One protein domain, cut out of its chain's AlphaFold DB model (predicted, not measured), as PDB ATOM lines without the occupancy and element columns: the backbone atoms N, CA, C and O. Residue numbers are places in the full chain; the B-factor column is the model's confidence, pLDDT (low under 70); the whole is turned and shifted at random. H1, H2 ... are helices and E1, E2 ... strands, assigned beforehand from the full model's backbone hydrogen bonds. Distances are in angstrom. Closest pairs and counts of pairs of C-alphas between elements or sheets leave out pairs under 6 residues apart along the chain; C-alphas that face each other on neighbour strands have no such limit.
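Overview. This is residues 483 to 528 and 556 to 628 of the 628 residues of the protein "Eukaryotic translation initiation factor 3 subunit G" of Antrodiella citrinella (UniProt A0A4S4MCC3). Four helices make a compact body in which H3 is in the middle and H1, H2 and H5 each pack on it, crossing it steeply. The short strands E1 and E2 lie near each other to one side of H3, and residues 592 to 603, with H4, stick out from the body as an arm. The printed part has 119 residues with five named helices and two named strands, in the order H1, H2, E1, H3, E2, H4, H5; the class is mostly helix, though under half of the residues are in named elements. The whole is compact, with a radius of gyration of the C-alphas of 15.1 A, and spans 46 by 37 by 22 A.

Along the chain. Residues 483 to 498 hold no named element. H1, residues 499 to 509, begins at C-alpha 499, (153.933, 232.471, 234.209), and is 14.6 A long. H2 is residues 515 to 520, and E1, residues 522 to 527, is 15.9 A long. After the cut, H3, residues 558 to 568, begins at C-alpha 558, (140.720, 235.011, 240.296), and is 16.0 A long. E2 is residues 589 to 591, and H4 is residues 594 to 600. H5, residues 607 to 620, is the longest helix at 20.3 A and ends at C-alpha 620, (157.647, 222.420, 251.276).

Arrangement. H3 is the hub. It touches H1 at a steep tilt of 61 degrees, the same way; the closest C-alphas, of Val 508 and Ile 562, are 5.4 A apart. It touches H2 at a steep tilt of 66 degrees, opposite ways, closest at the C-alphas of Val 518 and Trp 558, 4.7 A. H5 touches H3 with residues 607 to 612 alone, at a steep tilt of 66 degrees, the same way, closest at the C-alphas of Ile 564 and Glu 608, 6.1 A. H1 and H5 are near each other, while H1 and H2 are only just apart, their closest C-alphas 8.1 A from each other. E1 and E2 pair with no named strand; their closest C-alphas, of Ala 524 and Asp 590, are 6.2 A apart. Residues 522 to 523 of E1 pair antiparallel with residues 556 to 557. H4 touches no helix. In H1, H2, H3, H4 and H5 every O i to N i+4 pair is within hydrogen-bond range.

Size, cuts and confidence. The two C-alphas farthest apart, of Ala 598 and Asn 628, are 49.7 A from each other. Residues 529 to 555 are not printed, and C-alphas 528 and 556 across the cut are 16.0 A apart. The link from H3 to E2, 20 residues, is long. Residues 592 to 603 stand free; the body without them spans 39 by 35 by 21 A. Mean pLDDT of the printed part is 91.4, and residues 625 to 628 are under 70.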
ATOM      1  N   GLY A 483     148.748 223.553 238.740       97.31
ATOM      2  CA  GLY A 483     149.160 222.293 239.355       97.31
ATOM      3  C   GLY A 483     150.565 222.344 239.960       97.31
ATOM      4  O   GLY A 483     151.262 223.360 239.870       97.31
ATOM      5  N   PRO A 484     150.974 221.271 240.654       96.31
ATOM      6  CA  PRO A 484     152.222 221.249 241.404       96.31
ATOM      7  C   PRO A 484     153.460 221.340 240.482       96.31
ATOM      8  O   PRO A 484     153.630 220.500 239.591       96.31
ATOM      9  N   PRO A 485     154.365 222.319 240.686       94.12
ATOM     10  CA  PRO A 485     155.616 222.398 239.939       94.12
ATOM     11  C   PRO A 485     156.631 221.378 240.476       94.12
ATOM     12  O   PRO A 485     157.106 221.499 241.605       94.12
ATOM     13  N   ILE A 486     156.979 220.382 239.657       94.25
ATOM     14  CA  ILE A 486     157.977 219.340 239.980       94.25
ATOM     15  C   ILE A 486     159.301 219.521 239.229       94.25
ATOM     16  O   ILE A 486     160.301 218.892 239.573       94.25
ATOM     17  N   GLN A 487     159.315 220.383 238.211       92.88
ATOM     18  CA  GLN A 487     160.503 220.765 237.459       92.88
ATOM     19  C   GLN A 487     161.471 221.601 238.307       92.88
ATOM     20  O   GLN A 487     161.104 222.166 239.341       92.88
ATOM     21  N   GLU A 488     162.709 221.729 237.825       90.81
ATOM     22  CA  GLU A 488     163.718 222.584 238.450       90.81
ATOM     23  C   GLU A 488     163.192 224.023 238.570       90.81
ATOM     24  O   GLU A 488     162.814 224.652 237.578       90.81
ATOM     25  N   THR A 489     163.192 224.546 239.791       88.31
ATOM     26  CA  THR A 489     162.830 225.928 240.128       88.31
ATOM     27  C   THR A 489     163.932 226.523 240.996       88.31
ATOM     28  O   THR A 489     164.726 225.792 241.589       88.31
ATOM     29  N   ASN A 490     164.027 227.852 241.055       88.19
ATOM     30  CA  ASN A 490     164.909 228.494 242.022       88.19
ATOM     31  C   ASN A 490     164.199 228.519 243.379       88.19
ATOM     32  O   ASN A 490     163.356 229.378 243.610       88.19
ATOM     33  N   ASP A 491     164.566 227.611 244.283       84.06
ATOM     34  CA  ASP A 491     163.970 227.505 245.624       84.06
ATOM     35  C   ASP A 491     164.087 228.788 246.460       84.06
ATOM     36  O   ASP A 491     163.306 228.998 247.380       84.06
ATOM     37  N   SER A 492     165.025 229.682 246.142       84.00
ATOM     38  CA  SER A 492     165.143 230.978 246.824       84.00
ATOM     39  C   SER A 492     164.260 232.080 246.232       84.00
ATOM     40  O   SER A 492     164.149 233.152 246.827       84.00
ATOM     41  N   ASP A 493     163.639 231.833 245.077       86.00
ATOM     42  CA  ASP A 493     162.873 232.823 244.330       86.00
ATOM     43  C   ASP A 493     161.593 232.212 243.725       86.00
ATOM     44  O   ASP A 493     161.642 231.604 242.645       86.00
ATOM     45  N   PRO A 494     160.418 232.417 244.353       84.94
ATOM     46  CA  PRO A 494     159.146 231.959 243.799       84.94
ATOM     47  C   PRO A 494     158.809 232.625 242.452       84.94
ATOM     48  O   PRO A 494     157.983 232.109 241.704       84.94
ATOM     49  N   GLN A 495     159.469 233.726 242.069       88.12
ATOM     50  CA  GLN A 495     159.271 234.343 240.750       88.12
ATOM     51  C   GLN A 495     159.900 233.537 239.603       88.12
ATOM     52  O   GLN A 495     159.624 233.822 238.434       88.12
ATOM     53  N   SER A 496     160.684 232.499 239.921       86.12
ATOM     54  CA  SER A 496     161.204 231.527 238.953       86.12
ATOM     55  C   SER A 496     160.155 230.534 238.433       86.12
ATOM     56  O   SER A 496     160.438 229.777 237.501       86.12
ATOM     57  N   LEU A 497     158.946 230.537 239.008       89.50
ATOM     58  CA  LEU A 497     157.800 229.771 238.522       89.50
ATOM     59  C   LEU A 497     157.431 230.154 237.079       89.50
ATOM     60  O   LEU A 497     157.639 231.283 236.627       89.50
ATOM     61  N   ASN A 498     156.827 229.212 236.349       88.81
ATOM     62  CA  ASN A 498     156.259 229.515 235.037       88.81
ATOM     63  C   ASN A 498     155.103 230.521 235.182       88.81
ATOM     64  O   ASN A 498     154.438 230.556 236.214       88.81
ATOM     65  N   THR A 499     154.839 231.311 234.138       88.62
ATOM     66  CA  THR A 499     153.933 232.471 234.209       88.62
ATOM     67  C   THR A 499     152.587 232.178 234.870       88.62
ATOM     68  O   THR A 499     152.208 232.923 235.763       88.62
ATOM     69  N   SER A 500     151.889 231.092 234.510       91.31
ATOM     70  CA  SER A 500     150.577 230.787 235.101       91.31
ATOM     71  C   SER A 500     150.657 230.522 236.607       91.31
ATOM     72  O   SER A 500     149.908 231.121 237.372       91.31
ATOM     73  N   VAL A 501     151.584 229.671 237.053       94.62
ATOM     74  CA  VAL A 501     151.736 229.327 238.476       94.62
ATOM     75  C   VAL A 501     152.306 230.507 239.269       94.62
ATOM     76  O   VAL A 501     151.900 230.732 240.406       94.62
ATOM     77  N   ARG A 502     153.179 231.321 238.661       94.00
ATOM     78  CA  ARG A 502     153.683 232.569 239.249       94.00
ATOM     79  C   ARG A 502     152.575 233.604 239.441       94.00
ATOM     80  O   ARG A 502     152.490 234.212 240.503       94.00
ATOM     81  N   ASP A 503     151.731 233.807 238.432       94.62
ATOM     82  CA  ASP A 503     150.607 234.739 238.519       94.62
ATOM     83  C   ASP A 503     149.602 234.253 239.565       94.62
ATOM     84  O   ASP A 503     149.147 235.045 240.387       94.62
ATOM     85  N   TRP A 504     149.336 232.944 239.618       96.31
ATOM     86  CA  TRP A 504     148.535 232.344 240.683       96.31
ATOM     87  C   TRP A 504     149.137 232.619 242.065       96.31
ATOM     88  O   TRP A 504     148.445 233.131 242.940       96.31
ATOM     89  N   PHE A 505     150.433 232.361 242.252       94.88
ATOM     90  CA  PHE A 505     151.143 232.622 243.506       94.88
ATOM     91  C   PHE A 505     151.036 234.098 243.922       94.88
ATOM     92  O   PHE A 505     150.630 234.414 245.039       94.88
ATOM     93  N   ASN A 506     151.322 235.022 243.006       94.69
ATOM     94  CA  ASN A 506     151.296 236.454 243.289       94.69
ATOM     95  C   ASN A 506     149.877 236.981 243.556       94.69
ATOM     96  O   ASN A 506     149.685 237.857 244.399       94.69
ATOM     97  N   ILE A 507     148.870 236.512 242.824       95.62
ATOM     98  CA  ILE A 507     147.511 237.061 242.915       95.62
ATOM     99  C   ILE A 507     146.745 236.410 244.063       95.62
ATOM    100  O   ILE A 507     146.120 237.115 244.850       95.62
ATOM    101  N   VAL A 508     146.811 235.086 244.173       95.44
ATOM    102  CA  VAL A 508     146.032 234.320 245.149       95.44
ATOM    103  C   VAL A 508     146.731 234.307 246.499       95.44
ATOM    104  O   VAL A 508     146.111 234.651 247.497       95.44
ATOM    105  N   LEU A 509     148.016 233.945 246.549       92.94
ATOM    106  CA  LEU A 509     148.711 233.770 247.826       92.94
ATOM    107  C   LEU A 509     149.223 235.100 248.397       92.94
ATOM    108  O   LEU A 509     149.060 235.347 249.588       92.94
ATOM    109  N   LEU A 510     149.801 235.972 247.560       92.38
ATOM    110  CA  LEU A 510     150.323 237.275 248.004       92.38
ATOM    111  C   LEU A 510     149.302 238.423 247.948       92.38
ATOM    112  O   LEU A 510     149.564 239.487 248.505       92.38
ATOM    113  N   GLY A 511     148.163 238.253 247.268       93.62
ATOM    114  CA  GLY A 511     147.139 239.299 247.164       93.62
ATOM    115  C   GLY A 511     147.595 240.557 246.421       93.62
ATOM    116  O   GLY A 511     147.203 241.662 246.776       93.62
ATOM    117  N   THR A 512     148.431 240.422 245.388       94.44
ATOM    118  CA  THR A 512     149.015 241.569 244.652       94.44
ATOM    119  C   THR A 512     148.028 242.364 243.785       94.44
ATOM    120  O   THR A 512     148.427 243.316 243.109       94.44
ATOM    121  N   LYS A 513     146.746 241.981 243.754       95.56
ATOM    122  CA  LYS A 513     145.689 242.610 242.952       95.56
ATOM    123  C   LYS A 513     144.494 242.975 243.822       95.56
ATOM    124  O   LYS A 513     144.184 242.273 244.779       95.56
ATOM    125  N   ASP A 514     143.823 244.063 243.459       94.69
ATOM    126  CA  ASP A 514     142.650 244.561 244.175       94.69
ATOM    127  C   ASP A 514     141.383 243.716 243.929       94.69
ATOM    128  O   ASP A 514     141.317 242.867 243.032       94.69
ATOM    129  N   SER A 515     140.350 243.977 244.737       94.00
ATOM    130  CA  SER A 515     139.061 243.282 244.695       94.00
ATOM    131  C   SER A 515     138.347 243.420 243.340       94.00
ATOM    132  O   SER A 515     137.731 242.465 242.867       94.00
ATOM    133  N   GLN A 516     138.447 244.574 242.669       93.25
ATOM    134  CA  GLN A 516     137.812 244.765 241.359       93.25
ATOM    135  C   GLN A 516     138.478 243.897 240.293       93.25
ATOM    136  O   GLN A 516     137.794 243.284 239.468       93.25
ATOM    137  N   PHE A 517     139.805 243.813 240.314       94.81
ATOM    138  CA  PHE A 517     140.558 242.986 239.394       94.81
ATOM    139  C   PHE A 517     140.204 241.512 239.579       94.81
ATOM    140  O   PHE A 517     139.885 240.843 238.593       94.81
ATOM    141  N   VAL A 518     140.223 241.008 240.819       95.38
ATOM    142  CA  VAL A 518     140.036 239.571 241.066       95.38
ATOM    143  C   VAL A 518     138.601 239.086 240.840       95.38
ATOM    144  O   VAL A 518     138.406 237.924 240.482       95.38
ATOM    145  N   ALA A 519     137.607 239.969 240.985       94.12
ATOM    146  CA  ALA A 519     136.208 239.661 240.687       94.12
ATOM    147  C   ALA A 519     135.918 239.614 239.176       94.12
ATOM    148  O   ALA A 519     135.119 238.798 238.717       94.12
ATOM    149  N   ASN A 520     136.570 240.478 238.390       91.88
ATOM    150  CA  ASN A 520     136.217 240.676 236.982       91.88
ATOM    151  C   ASN A 520     137.116 239.913 236.001       91.88
ATOM    152  O   ASN A 520     136.656 239.526 234.922       91.88
ATOM    153  N   ASN A 521     138.374 239.646 236.361       93.19
ATOM    154  CA  ASN A 521     139.342 238.999 235.476       93.19
ATOM    155  C   ASN A 521     139.382 237.486 235.689       93.19
ATOM    156  O   ASN A 521     139.381 236.993 236.817       93.19
ATOM    157  N   GLY A 522     139.436 236.754 234.581       93.12
ATOM    158  CA  GLY A 522     139.408 235.301 234.586       93.12
ATOM    159  C   GLY A 522     139.604 234.692 233.209       93.12
ATOM    160  O   GLY A 522     139.714 235.408 232.211       93.12
ATOM    161  N   SER A 523     139.666 233.367 233.160       94.75
ATOM    162  CA  SER A 523     139.880 232.600 231.935       94.75
ATOM    163  C   SER A 523     139.403 231.156 232.117       94.75
ATOM    164  O   SER A 523     138.648 230.864 233.041       94.75
ATOM    165  N   ALA A 524     139.851 230.250 231.250       96.06
ATOM    166  CA  ALA A 524     139.729 228.813 231.443       96.06
ATOM    167  C   ALA A 524     141.023 228.220 232.009       96.06
ATOM    168  O   ALA A 524     142.076 228.870 231.995       96.06
ATOM    169  N   TRP A 525     140.951 227.001 232.531       97.56
ATOM    170  CA  TRP A 525     142.089 226.324 233.139       97.56
ATOM    171  C   TRP A 525     142.068 224.810 232.962       97.56
ATOM    172  O   TRP A 525     141.040 224.230 232.614       97.56
ATOM    173  N   VAL A 526     143.216 224.192 233.229       98.25
ATOM    174  CA  VAL A 526     143.412 222.742 233.309       98.25
ATOM    175  C   VAL A 526     144.548 222.422 234.289       98.25
ATOM    176  O   VAL A 526     145.466 223.234 234.456       98.25
ATOM    177  N   ASP A 527     144.502 221.261 234.944       98.50
ATOM    178  CA  ASP A 527     145.628 220.757 235.739       98.50
ATOM    179  C   ASP A 527     146.733 220.186 234.827       98.50
ATOM    180  O   ASP A 527     146.476 219.514 233.828       98.50
ATOM    181  N   VAL A 528     147.994 220.445 235.165       98.25
ATOM    182  CA  VAL A 528     149.175 219.988 234.420       98.25
ATOM    183  C   VAL A 528     149.247 218.468 234.287       98.25
ATOM    184  O   VAL A 528     149.719 217.973 233.264       98.25
ATOM    185  N   TRP A 556     137.180 230.147 235.343       95.69
ATOM    186  CA  TRP A 556     137.494 230.741 236.639       95.69
ATOM    187  C   TRP A 556     137.587 232.268 236.546       95.69
ATOM    188  O   TRP A 556     138.011 232.809 235.525       95.69
ATOM    189  N   LYS A 557     137.237 232.961 237.633       95.88
ATOM    190  CA  LYS A 557     137.734 234.297 237.998       95.88
ATOM    191  C   LYS A 557     138.773 234.150 239.100       95.88
ATOM    192  O   LYS A 557     138.783 233.143 239.807       95.88
ATOM    193  N   TRP A 558     139.682 235.113 239.256       96.62
ATOM    194  CA  TRP A 558     140.720 235.011 240.296       96.62
ATOM    195  C   TRP A 558     140.124 234.796 241.691       96.62
ATOM    196  O   TRP A 558     140.699 234.061 242.495       96.62
ATOM    197  N   GLN A 559     138.940 235.357 241.948       96.25
ATOM    198  CA  GLN A 559     138.235 235.143 243.205       96.25
ATOM    199  C   GLN A 559     137.855 233.674 243.465       96.25
ATOM    200  O   GLN A 559     137.853 233.262 244.621       96.25
ATOM    201  N   ASP A 560     137.611 232.851 242.440       95.69
ATOM    202  CA  ASP A 560     137.351 231.415 242.636       95.69
ATOM    203  C   ASP A 560     138.553 230.707 243.264       95.69
ATOM    204  O   ASP A 560     138.402 229.892 244.177       95.69
ATOM    205  N   TRP A 561     139.760 231.040 242.798       96.94
ATOM    206  CA  TRP A 561     140.999 230.494 243.347       96.94
ATOM    207  C   TRP A 561     141.223 230.947 244.787       96.94
ATOM    208  O   TRP A 561     141.573 230.124 245.630       96.94
ATOM    209  N   ILE A 562     140.961 232.225 245.079       96.31
ATOM    210  CA  ILE A 562     141.037 232.788 246.435       96.31
ATOM    211  C   ILE A 562     140.051 232.080 247.366       96.31
ATOM    212  O   ILE A 562     140.436 231.636 248.447       96.31
ATOM    213  N   ASN A 563     138.798 231.906 246.938       95.19
ATOM    214  CA  ASN A 563     137.765 231.234 247.723       95.19
ATOM    215  C   ASN A 563     138.161 229.795 248.074       95.19
ATOM    216  O   ASN A 563     137.958 229.363 249.206       95.19
ATOM    217  N   ILE A 564     138.745 229.054 247.129       95.88
ATOM    218  CA  ILE A 564     139.211 227.680 247.361       95.88
ATOM    219  C   ILE A 564     140.446 227.658 248.257       95.88
ATOM    220  O   ILE A 564     140.476 226.900 249.224       95.88
ATOM    221  N   ALA A 565     141.440 228.506 247.996       95.38
ATOM    222  CA  ALA A 565     142.644 228.568 248.815       95.38
ATOM    223  C   ALA A 565     142.310 228.925 250.274       95.38
ATOM    224  O   ALA A 565     142.861 228.320 251.189       95.38
ATOM    225  N   ARG A 566     141.320 229.798 250.505       93.69
ATOM    226  CA  ARG A 566     140.823 230.156 251.845       93.69
ATOM    227  C   ARG A 566     140.104 229.028 252.589       93.69
ATOM    228  O   ARG A 566     140.024 229.075 253.812       93.69
ATOM    229  N   LYS A 567     139.593 228.009 251.887       94.38
ATOM    230  CA  LYS A 567     139.090 226.781 252.535       94.38
ATOM    231  C   LYS A 567     140.228 225.916 253.075       94.38
ATOM    232  O   LYS A 567     140.014 225.142 253.999       94.38
ATOM    233  N   LEU A 568     141.414 226.027 252.476       93.81
ATOM    234  CA  LEU A 568     142.576 225.189 252.768       93.81
ATOM    235  C   LEU A 568     143.578 225.877 253.706       93.81
ATOM    236  O   LEU A 568     144.310 225.197 254.415       93.81
ATOM    237  N   THR A 569     143.609 227.212 253.731       88.88
ATOM    238  CA  THR A 569     144.481 228.006 254.605       88.88
ATOM    239  C   THR A 569     143.850 229.344 254.999       88.88
ATOM    240  O   THR A 569     143.099 229.948 254.239       88.88
ATOM    241  N   THR A 570     144.199 229.849 256.185       85.25
ATOM    242  CA  THR A 570     143.756 231.162 256.691       85.25
ATOM    243  C   THR A 570     144.637 232.331 256.242       85.25
ATOM    244  O   THR A 570     144.283 233.483 256.474       85.25
ATOM    245  N   GLU A 571     145.765 232.059 255.583       85.06
ATOM    246  CA  GLU A 571     146.803 233.064 255.294       85.06
ATOM    247  C   GLU A 571     146.612 233.792 253.953       85.06
ATOM    248  O   GLU A 571     147.369 234.696 253.611       85.06
ATOM    249  N   VAL A 572     145.572 233.424 253.206       90.94
ATOM    250  CA  VAL A 572     145.234 234.014 251.907       90.94
ATOM    251  C   VAL A 572     144.337 235.247 252.091       90.94
ATOM    252  O   VAL A 572     143.279 235.129 252.724       90.94
ATOM    253  N   PRO A 573     144.678 236.417 251.513       90.75
ATOM    254  CA  PRO A 573     143.827 237.608 251.547       90.75
ATOM    255  C   PRO A 573     142.408 237.352 251.000       90.75
ATOM    256  O   PRO A 573     142.234 236.537 250.096       90.75
ATOM    257  N   PRO A 574     141.363 238.028 251.517       91.56
ATOM    258  CA  PRO A 574     139.972 237.749 251.139       91.56
ATOM    259  C   PRO A 574     139.608 238.159 249.702       91.56
ATOM    260  O   PRO A 574     138.625 237.655 249.156       91.56
ATOM    261  N   GLY A 575     140.379 239.056 249.078       92.00
ATOM    262  CA  GLY A 575     140.091 239.567 247.738       92.00
ATOM    263  C   GLY A 575     138.757 240.319 247.689       92.00
ATOM    264  O   GLY A 575     138.573 241.328 248.365       92.00
ATOM    265  N   ALA A 576     137.827 239.832 246.876       90.25
ATOM    266  CA  ALA A 576     136.488 240.369 246.643       90.25
ATOM    267  C   ALA A 576     135.371 239.521 247.280       90.25
ATOM    268  O   ALA A 576     134.265 239.466 246.741       90.25
ATOM    269  N   ALA A 577     135.658 238.833 248.391       86.00
ATOM    270  CA  ALA A 577     134.729 237.900 249.039       86.00
ATOM    271  C   ALA A 577     133.336 238.496 249.328       86.00
ATOM    272  O   ALA A 577     132.347 237.774 249.249       86.00
ATOM    273  N   ASP A 578     133.252 239.802 249.599       85.62
ATOM    274  CA  ASP A 578     131.992 240.473 249.946       85.62
ATOM    275  C   ASP A 578     131.123 240.828 248.727       85.62
ATOM    276  O   ASP A 578     129.923 241.061 248.858       85.62
ATOM    277  N   THR A 579     131.717 240.897 247.530       85.75
ATOM    278  CA  THR A 579     131.048 241.393 246.312       85.75
ATOM    279  C   THR A 579     130.933 240.351 245.203       85.75
ATOM    280  O   THR A 579     130.186 240.554 244.249       85.75
ATOM    281  N   TYR A 580     131.698 239.261 245.280       92.00
ATOM    282  CA  TYR A 580     131.767 238.254 244.229       92.00
ATOM    283  C   TYR A 580     130.745 237.131 244.433       92.00
ATOM    284  O   TYR A 580     130.784 236.414 245.431       92.00
ATOM    285  N   ASP A 581     129.880 236.934 243.438       89.75
ATOM    286  CA  ASP A 581     128.915 235.836 243.380       89.75
ATOM    287  C   ASP A 581     129.212 234.965 242.152       89.75
ATOM    288  O   ASP A 581     128.942 235.350 241.008       89.75
ATOM    289  N   ALA A 582     129.776 233.777 242.387       85.94
ATOM    290  CA  ALA A 582     130.134 232.839 241.326       85.94
ATOM    291  C   ALA A 582     128.920 232.420 240.475       85.94
ATOM    292  O   ALA A 582     129.074 232.186 239.278       85.94
ATOM    293  N   ALA A 583     127.711 232.382 241.053       86.44
ATOM    294  CA  ALA A 583     126.495 231.963 240.354       86.44
ATOM    295  C   ALA A 583     125.948 233.036 239.396       86.44
ATOM    296  O   ALA A 583     125.210 232.715 238.467       86.44
ATOM    297  N   LYS A 584     126.308 234.307 239.609       88.75
ATOM    298  CA  LYS A 584     125.904 235.442 238.756       88.75
ATOM    299  C   LYS A 584     127.028 235.940 237.853       88.75
ATOM    300  O   LYS A 584     126.840 236.885 237.088       88.75
ATOM    301  N   THR A 585     128.207 235.336 237.959       88.31
ATOM    302  CA  THR A 585     129.393 235.766 237.227       88.31
ATOM    303  C   THR A 585     129.315 235.353 235.764       88.31
ATOM    304  O   THR A 585     129.081 234.192 235.440       88.31
ATOM    305  N   VAL A 586     129.596 236.306 234.874       87.50
ATOM    306  CA  VAL A 586     129.738 236.051 233.440       87.50
ATOM    307  C   VAL A 586     131.211 235.818 233.096       87.50
ATOM    308  O   VAL A 586     132.098 236.622 233.414       87.50
ATOM    309  N   TYR A 587     131.476 234.705 232.419       91.31
ATOM    310  CA  TYR A 587     132.788 234.365 231.881       91.31
ATOM    311  C   TYR A 587     132.844 234.765 230.408       91.31
ATOM    312  O   TYR A 587     131.942 234.447 229.642       91.31
ATOM    313  N   ALA A 588     133.889 235.495 230.015       89.62
ATOM    314  CA  ALA A 588     134.021 236.008 228.648       89.62
ATOM    315  C   ALA A 588     134.335 234.905 227.624       89.62
ATOM    316  O   ALA A 588     134.076 235.065 226.435       89.62
ATOM    317  N   LEU A 589     134.909 233.794 228.082       93.75
ATOM    318  CA  LEU A 589     135.314 232.673 227.247       93.75
ATOM    319  C   LEU A 589     135.085 231.354 227.984       93.75
ATOM    320  O   LEU A 589     135.223 231.309 229.208       93.75
ATOM    321  N   ASP A 590     134.815 230.301 227.224       94.81
ATOM    322  CA  ASP A 590     134.829 228.906 227.666       94.81
ATOM    323  C   ASP A 590     135.287 228.001 226.507       94.81
ATOM    324  O   ASP A 590     135.315 228.433 225.353       94.81
ATOM    325  N   TYR A 591     135.644 226.753 226.797       96.75
ATOM    326  CA  TYR A 591     136.026 225.759 225.798       96.75
ATOM    327  C   TYR A 591     135.177 224.501 225.937       96.75
ATOM    328  O   TYR A 591     135.036 223.961 227.035       96.75
ATOM    329  N   GLU A 592     134.656 224.004 224.818       95.25
ATOM    330  CA  GLU A 592     133.920 222.746 224.790       95.25
ATOM    331  C   GLU A 592     134.802 221.577 225.253       95.25
ATOM    332  O   GLU A 592     135.936 221.402 224.818       95.25
ATOM    333  N   GLN A 593     134.250 220.738 226.131       93.56
ATOM    334  CA  GLN A 593     134.959 219.606 226.741       93.56
ATOM    335  C   GLN A 593     134.551 218.253 226.134       93.56
ATOM    336  O   GLN A 593     134.979 217.188 226.588       93.56
ATOM    337  N   THR A 594     133.689 218.267 225.117       94.38
ATOM    338  CA  THR A 594     133.067 217.058 224.565       94.38
ATOM    339  C   THR A 594     134.094 216.157 223.881       94.38
ATOM    340  O   THR A 594     134.103 214.946 224.114       94.38
ATOM    341  N   LYS A 595     134.994 216.731 223.074       95.44
ATOM    342  CA  LYS A 595     135.958 215.962 222.277       95.44
ATOM    343  C   LYS A 595     137.041 215.314 223.132       95.44
ATOM    344  O   LYS A 595     137.260 214.112 223.006       95.44
ATOM    345  N   GLN A 596     137.659 216.060 224.056       94.94
ATOM    346  CA  GLN A 596     138.632 215.498 225.008       94.94
ATOM    347  C   GLN A 596     138.046 214.312 225.787       94.94
ATOM    348  O   GLN A 596     138.717 213.298 225.968       94.94
ATOM    349  N   LYS A 597     136.772 214.397 226.194       94.31
ATOM    350  CA  LYS A 597     136.090 213.336 226.936       94.31
ATOM    351  C   LYS A 597     135.822 212.130 226.044       94.31
ATOM    352  O   LYS A 597     136.054 211.003 226.468       94.31
ATOM    353  N   ALA A 598     135.374 212.359 224.811       94.94
ATOM    354  CA  ALA A 598     135.110 211.301 223.841       94.94
ATOM    355  C   ALA A 598     136.380 210.554 223.396       94.94
ATOM    356  O   ALA A 598     136.319 209.351 223.143       94.94
ATOM    357  N   ILE A 599     137.516 211.252 223.295       95.06
ATOM    358  CA  ILE A 599     138.791 210.672 222.858       95.06
ATOM    359  C   ILE A 599     139.530 210.022 224.032       95.06
ATOM    360  O   ILE A 599     139.940 208.868 223.928       95.06
ATOM    361  N   PHE A 600     139.715 210.737 225.142       93.38
ATOM    362  CA  PHE A 600     140.594 210.285 226.225       93.38
ATOM    363  C   PHE A 600     139.865 209.628 227.397       93.38
ATOM    364  O   PHE A 600     140.497 208.894 228.152       93.38
ATOM    365  N   GLY A 601     138.566 209.886 227.583       88.94
ATOM    366  CA  GLY A 601     137.808 209.344 228.716       88.94
ATOM    367  C   GLY A 601     138.392 209.717 230.085       88.94
ATOM    368  O   GLY A 601     138.230 208.966 231.044       88.94
ATOM    369  N   ILE A 602     139.120 210.836 230.177       82.31
ATOM    370  CA  ILE A 602     139.791 211.256 231.411       82.31
ATOM    371  C   ILE A 602     138.807 211.897 232.387       82.31
ATOM    372  O   ILE A 602     138.027 212.776 232.023       82.31
ATOM    373  N   ASN A 603     138.888 211.466 233.646       88.88
ATOM    374  CA  ASN A 603     138.349 212.214 234.775       88.88
ATOM    375  C   ASN A 603     139.358 213.308 235.109       88.88
ATOM    376  O   ASN A 603     140.495 212.984 235.451       88.88
ATOM    377  N   LEU A 604     138.945 214.562 234.942       94.75
ATOM    378  CA  LEU A 604     139.793 215.723 235.183       94.75
ATOM    379  C   LEU A 604     139.904 216.002 236.679       94.75
ATOM    380  O   LEU A 604     138.969 215.749 237.440       94.75
ATOM    381  N   ILE A 605     141.045 216.544 237.077       97.06
ATOM    382  CA  ILE A 605     141.331 216.930 238.451       97.06
ATOM    383  C   ILE A 605     140.541 218.185 238.800       97.06
ATOM    384  O   ILE A 605     140.527 219.184 238.076       97.06
ATOM    385  N   GLU A 606     139.899 218.141 239.962       96.06
ATOM    386  CA  GLU A 606     139.085 219.239 240.455       96.06
ATOM    387  C   GLU A 606     139.936 220.417 240.943       96.06
ATOM    388  O   GLU A 606     141.092 220.294 241.370       96.06
ATOM    389  N   LYS A 607     139.319 221.602 240.931       95.12
ATOM    390  CA  LYS A 607     139.976 222.864 241.303       95.12
ATOM    391  C   LYS A 607     140.556 222.813 242.722       95.12
ATOM    392  O   LYS A 607     141.665 223.285 242.955       95.12
ATOM    393  N   GLU A 608     139.832 222.209 243.666       96.88
ATOM    394  CA  GLU A 608     140.274 222.085 245.061       96.88
ATOM    395  C   GLU A 608     141.518 221.203 245.216       96.88
ATOM    396  O   GLU A 608     142.433 221.565 245.955       96.88
ATOM    397  N   GLU A 609     141.585 220.079 244.503       97.75
ATOM    398  CA  GLU A 609     142.750 219.189 244.518       97.75
ATOM    399  C   GLU A 609     143.979 219.869 243.903       97.75
ATOM    400  O   GLU A 609     145.057 219.854 244.499       97.75
ATOM    401  N   THR A 610     143.792 220.573 242.782       97.94
ATOM    402  CA  THR A 610     144.840 221.381 242.139       97.94
ATOM    403  C   THR A 610     145.444 222.398 243.112       97.94
ATOM    404  O   THR A 610     146.665 222.478 243.258       97.94
ATOM    405  N   VAL A 611     144.601 223.165 243.820       97.19
ATOM    406  CA  VAL A 611     145.071 224.147 244.816       97.19
ATOM    407  C   VAL A 611     145.785 223.457 245.968       97.19
ATOM    408  O   VAL A 611     146.871 223.888 246.350       97.19
ATOM    409  N   ARG A 612     145.205 222.383 246.511       97.06
ATOM    410  CA  ARG A 612     145.780 221.645 247.641       97.06
ATOM    411  C   ARG A 612     147.205 221.192 247.345       97.06
ATOM    412  O   ARG A 612     148.087 221.391 248.175       97.06
ATOM    413  N   ASP A 613     147.441 220.624 246.168       97.19
ATOM    414  CA  ASP A 613     148.756 220.094 245.820       97.19
ATOM    415  C   ASP A 613     149.767 221.189 245.463       97.19
ATOM    416  O   ASP A 613     150.940 221.065 245.814       97.19
ATOM    417  N   MET A 614     149.330 222.303 244.863       95.88
ATOM    418  CA  MET A 614     150.192 223.484 244.707       95.88
ATOM    419  C   MET A 614     150.636 224.047 246.060       95.88
ATOM    420  O   MET A 614     151.827 224.293 246.258       95.88
ATOM    421  N   LEU A 615     149.704 224.213 247.005       94.44
ATOM    422  CA  LEU A 615     150.011 224.744 248.335       94.44
ATOM    423  C   LEU A 615     151.011 223.857 249.085       94.44
ATOM    424  O   LEU A 615     151.953 224.395 249.660       94.44
ATOM    425  N   LYS A 616     150.884 222.524 249.003       94.12
ATOM    426  CA  LYS A 616     151.871 221.589 249.578       94.12
ATOM    427  C   LYS A 616     153.282 221.828 249.034       94.12
ATOM    428  O   LYS A 616     154.245 221.801 249.796       94.12
ATOM    429  N   VAL A 617     153.425 222.062 247.726       93.00
ATOM    430  CA  VAL A 617     154.739 222.340 247.120       93.00
ATOM    431  C   VAL A 617     155.291 223.682 247.597       93.00
ATOM    432  O   VAL A 617     156.476 223.778 247.913       93.00
ATOM    433  N   PHE A 618     154.451 224.717 247.675       92.69
ATOM    434  CA  PHE A 618     154.876 226.036 248.151       92.69
ATOM    435  C   PHE A 618     155.290 226.010 249.623       92.69
ATOM    436  O   PHE A 618     156.307 226.604 249.979       92.69
ATOM    437  N   GLU A 619     154.555 225.279 250.457       90.75
ATOM    438  CA  GLU A 619     154.890 225.052 251.862       90.75
ATOM    439  C   GLU A 619     156.220 224.299 252.001       90.75
ATOM    440  O   GLU A 619     157.118 224.768 252.700       90.75
ATOM    441  N   ALA A 620     156.406 223.200 251.261       90.88
ATOM    442  CA  ALA A 620     157.647 222.420 251.276       90.88
ATOM    443  C   ALA A 620     158.881 223.230 250.834       90.88
ATOM    444  O   ALA A 620     159.991 222.967 251.294       90.88
ATOM    445  N   LYS A 621     158.695 224.228 249.962       90.19
ATOM    446  CA  LYS A 621     159.751 225.152 249.516       90.19
ATOM    447  C   LYS A 621     159.916 226.380 250.417       90.19
ATOM    448  O   LYS A 621     160.790 227.206 250.170       90.19
ATOM    449  N   GLY A 622     159.094 226.525 251.458       89.00
ATOM    450  CA  GLY A 622     159.114 227.691 252.340       89.00
ATOM    451  C   GLY A 622     158.690 228.992 251.649       89.00
ATOM    452  O   GLY A 622     159.022 230.075 252.128       89.00
ATOM    453  N   TRP A 623     157.953 228.912 250.537       88.00
ATOM    454  CA  TRP A 623     157.436 230.062 249.779       88.00
ATOM    455  C   TRP A 623     156.152 230.639 250.369       88.00
ATOM    456  O   TRP A 623     155.319 231.212 249.671       88.00
ATOM    457  N   TRP A 624     155.968 230.475 251.667       81.12
ATOM    458  CA  TRP A 624     154.771 230.923 252.339       81.12
ATOM    459  C   TRP A 624     154.876 232.410 252.711       81.12
ATOM    460  O   TRP A 624     155.967 232.856 253.094       81.12
ATOM    461  N   PRO A 625     153.789 233.203 252.619       69.06
ATOM    462  CA  PRO A 625     153.796 234.571 253.118       69.06
ATOM    463  C   PRO A 625     154.197 234.557 254.594       69.06
ATOM    464  O   PRO A 625     153.576 233.884 255.413       69.06
ATOM    465  N   LYS A 626     155.264 235.273 254.958       61.09
ATOM    466  CA  LYS A 626     155.611 235.427 256.373       61.09
ATOM    467  C   LYS A 626     154.503 236.240 257.035       61.09
ATOM    468  O   LYS A 626     154.175 237.318 256.541       61.09
ATOM    469  N   LYS A 627     153.951 235.742 258.147       53.53
ATOM    470  CA  LYS A 627     153.106 236.557 259.029       53.53
ATOM    471  C   LYS A 627     153.922 237.781 259.445       53.53
ATOM    472  O   LYS A 627     154.962 237.616 260.084       53.53
ATOM    473  N   ASN A 628     153.488 238.958 259.006       40.56
ATOM    474  CA  ASN A 628     153.985 240.229 259.527       40.56
ATOM    475  C   ASN A 628     153.439 240.465 260.930       40.56
ATOM    476  O   ASN A 628     152.247 240.144 261.147       40.56
TER     477      ASN A 628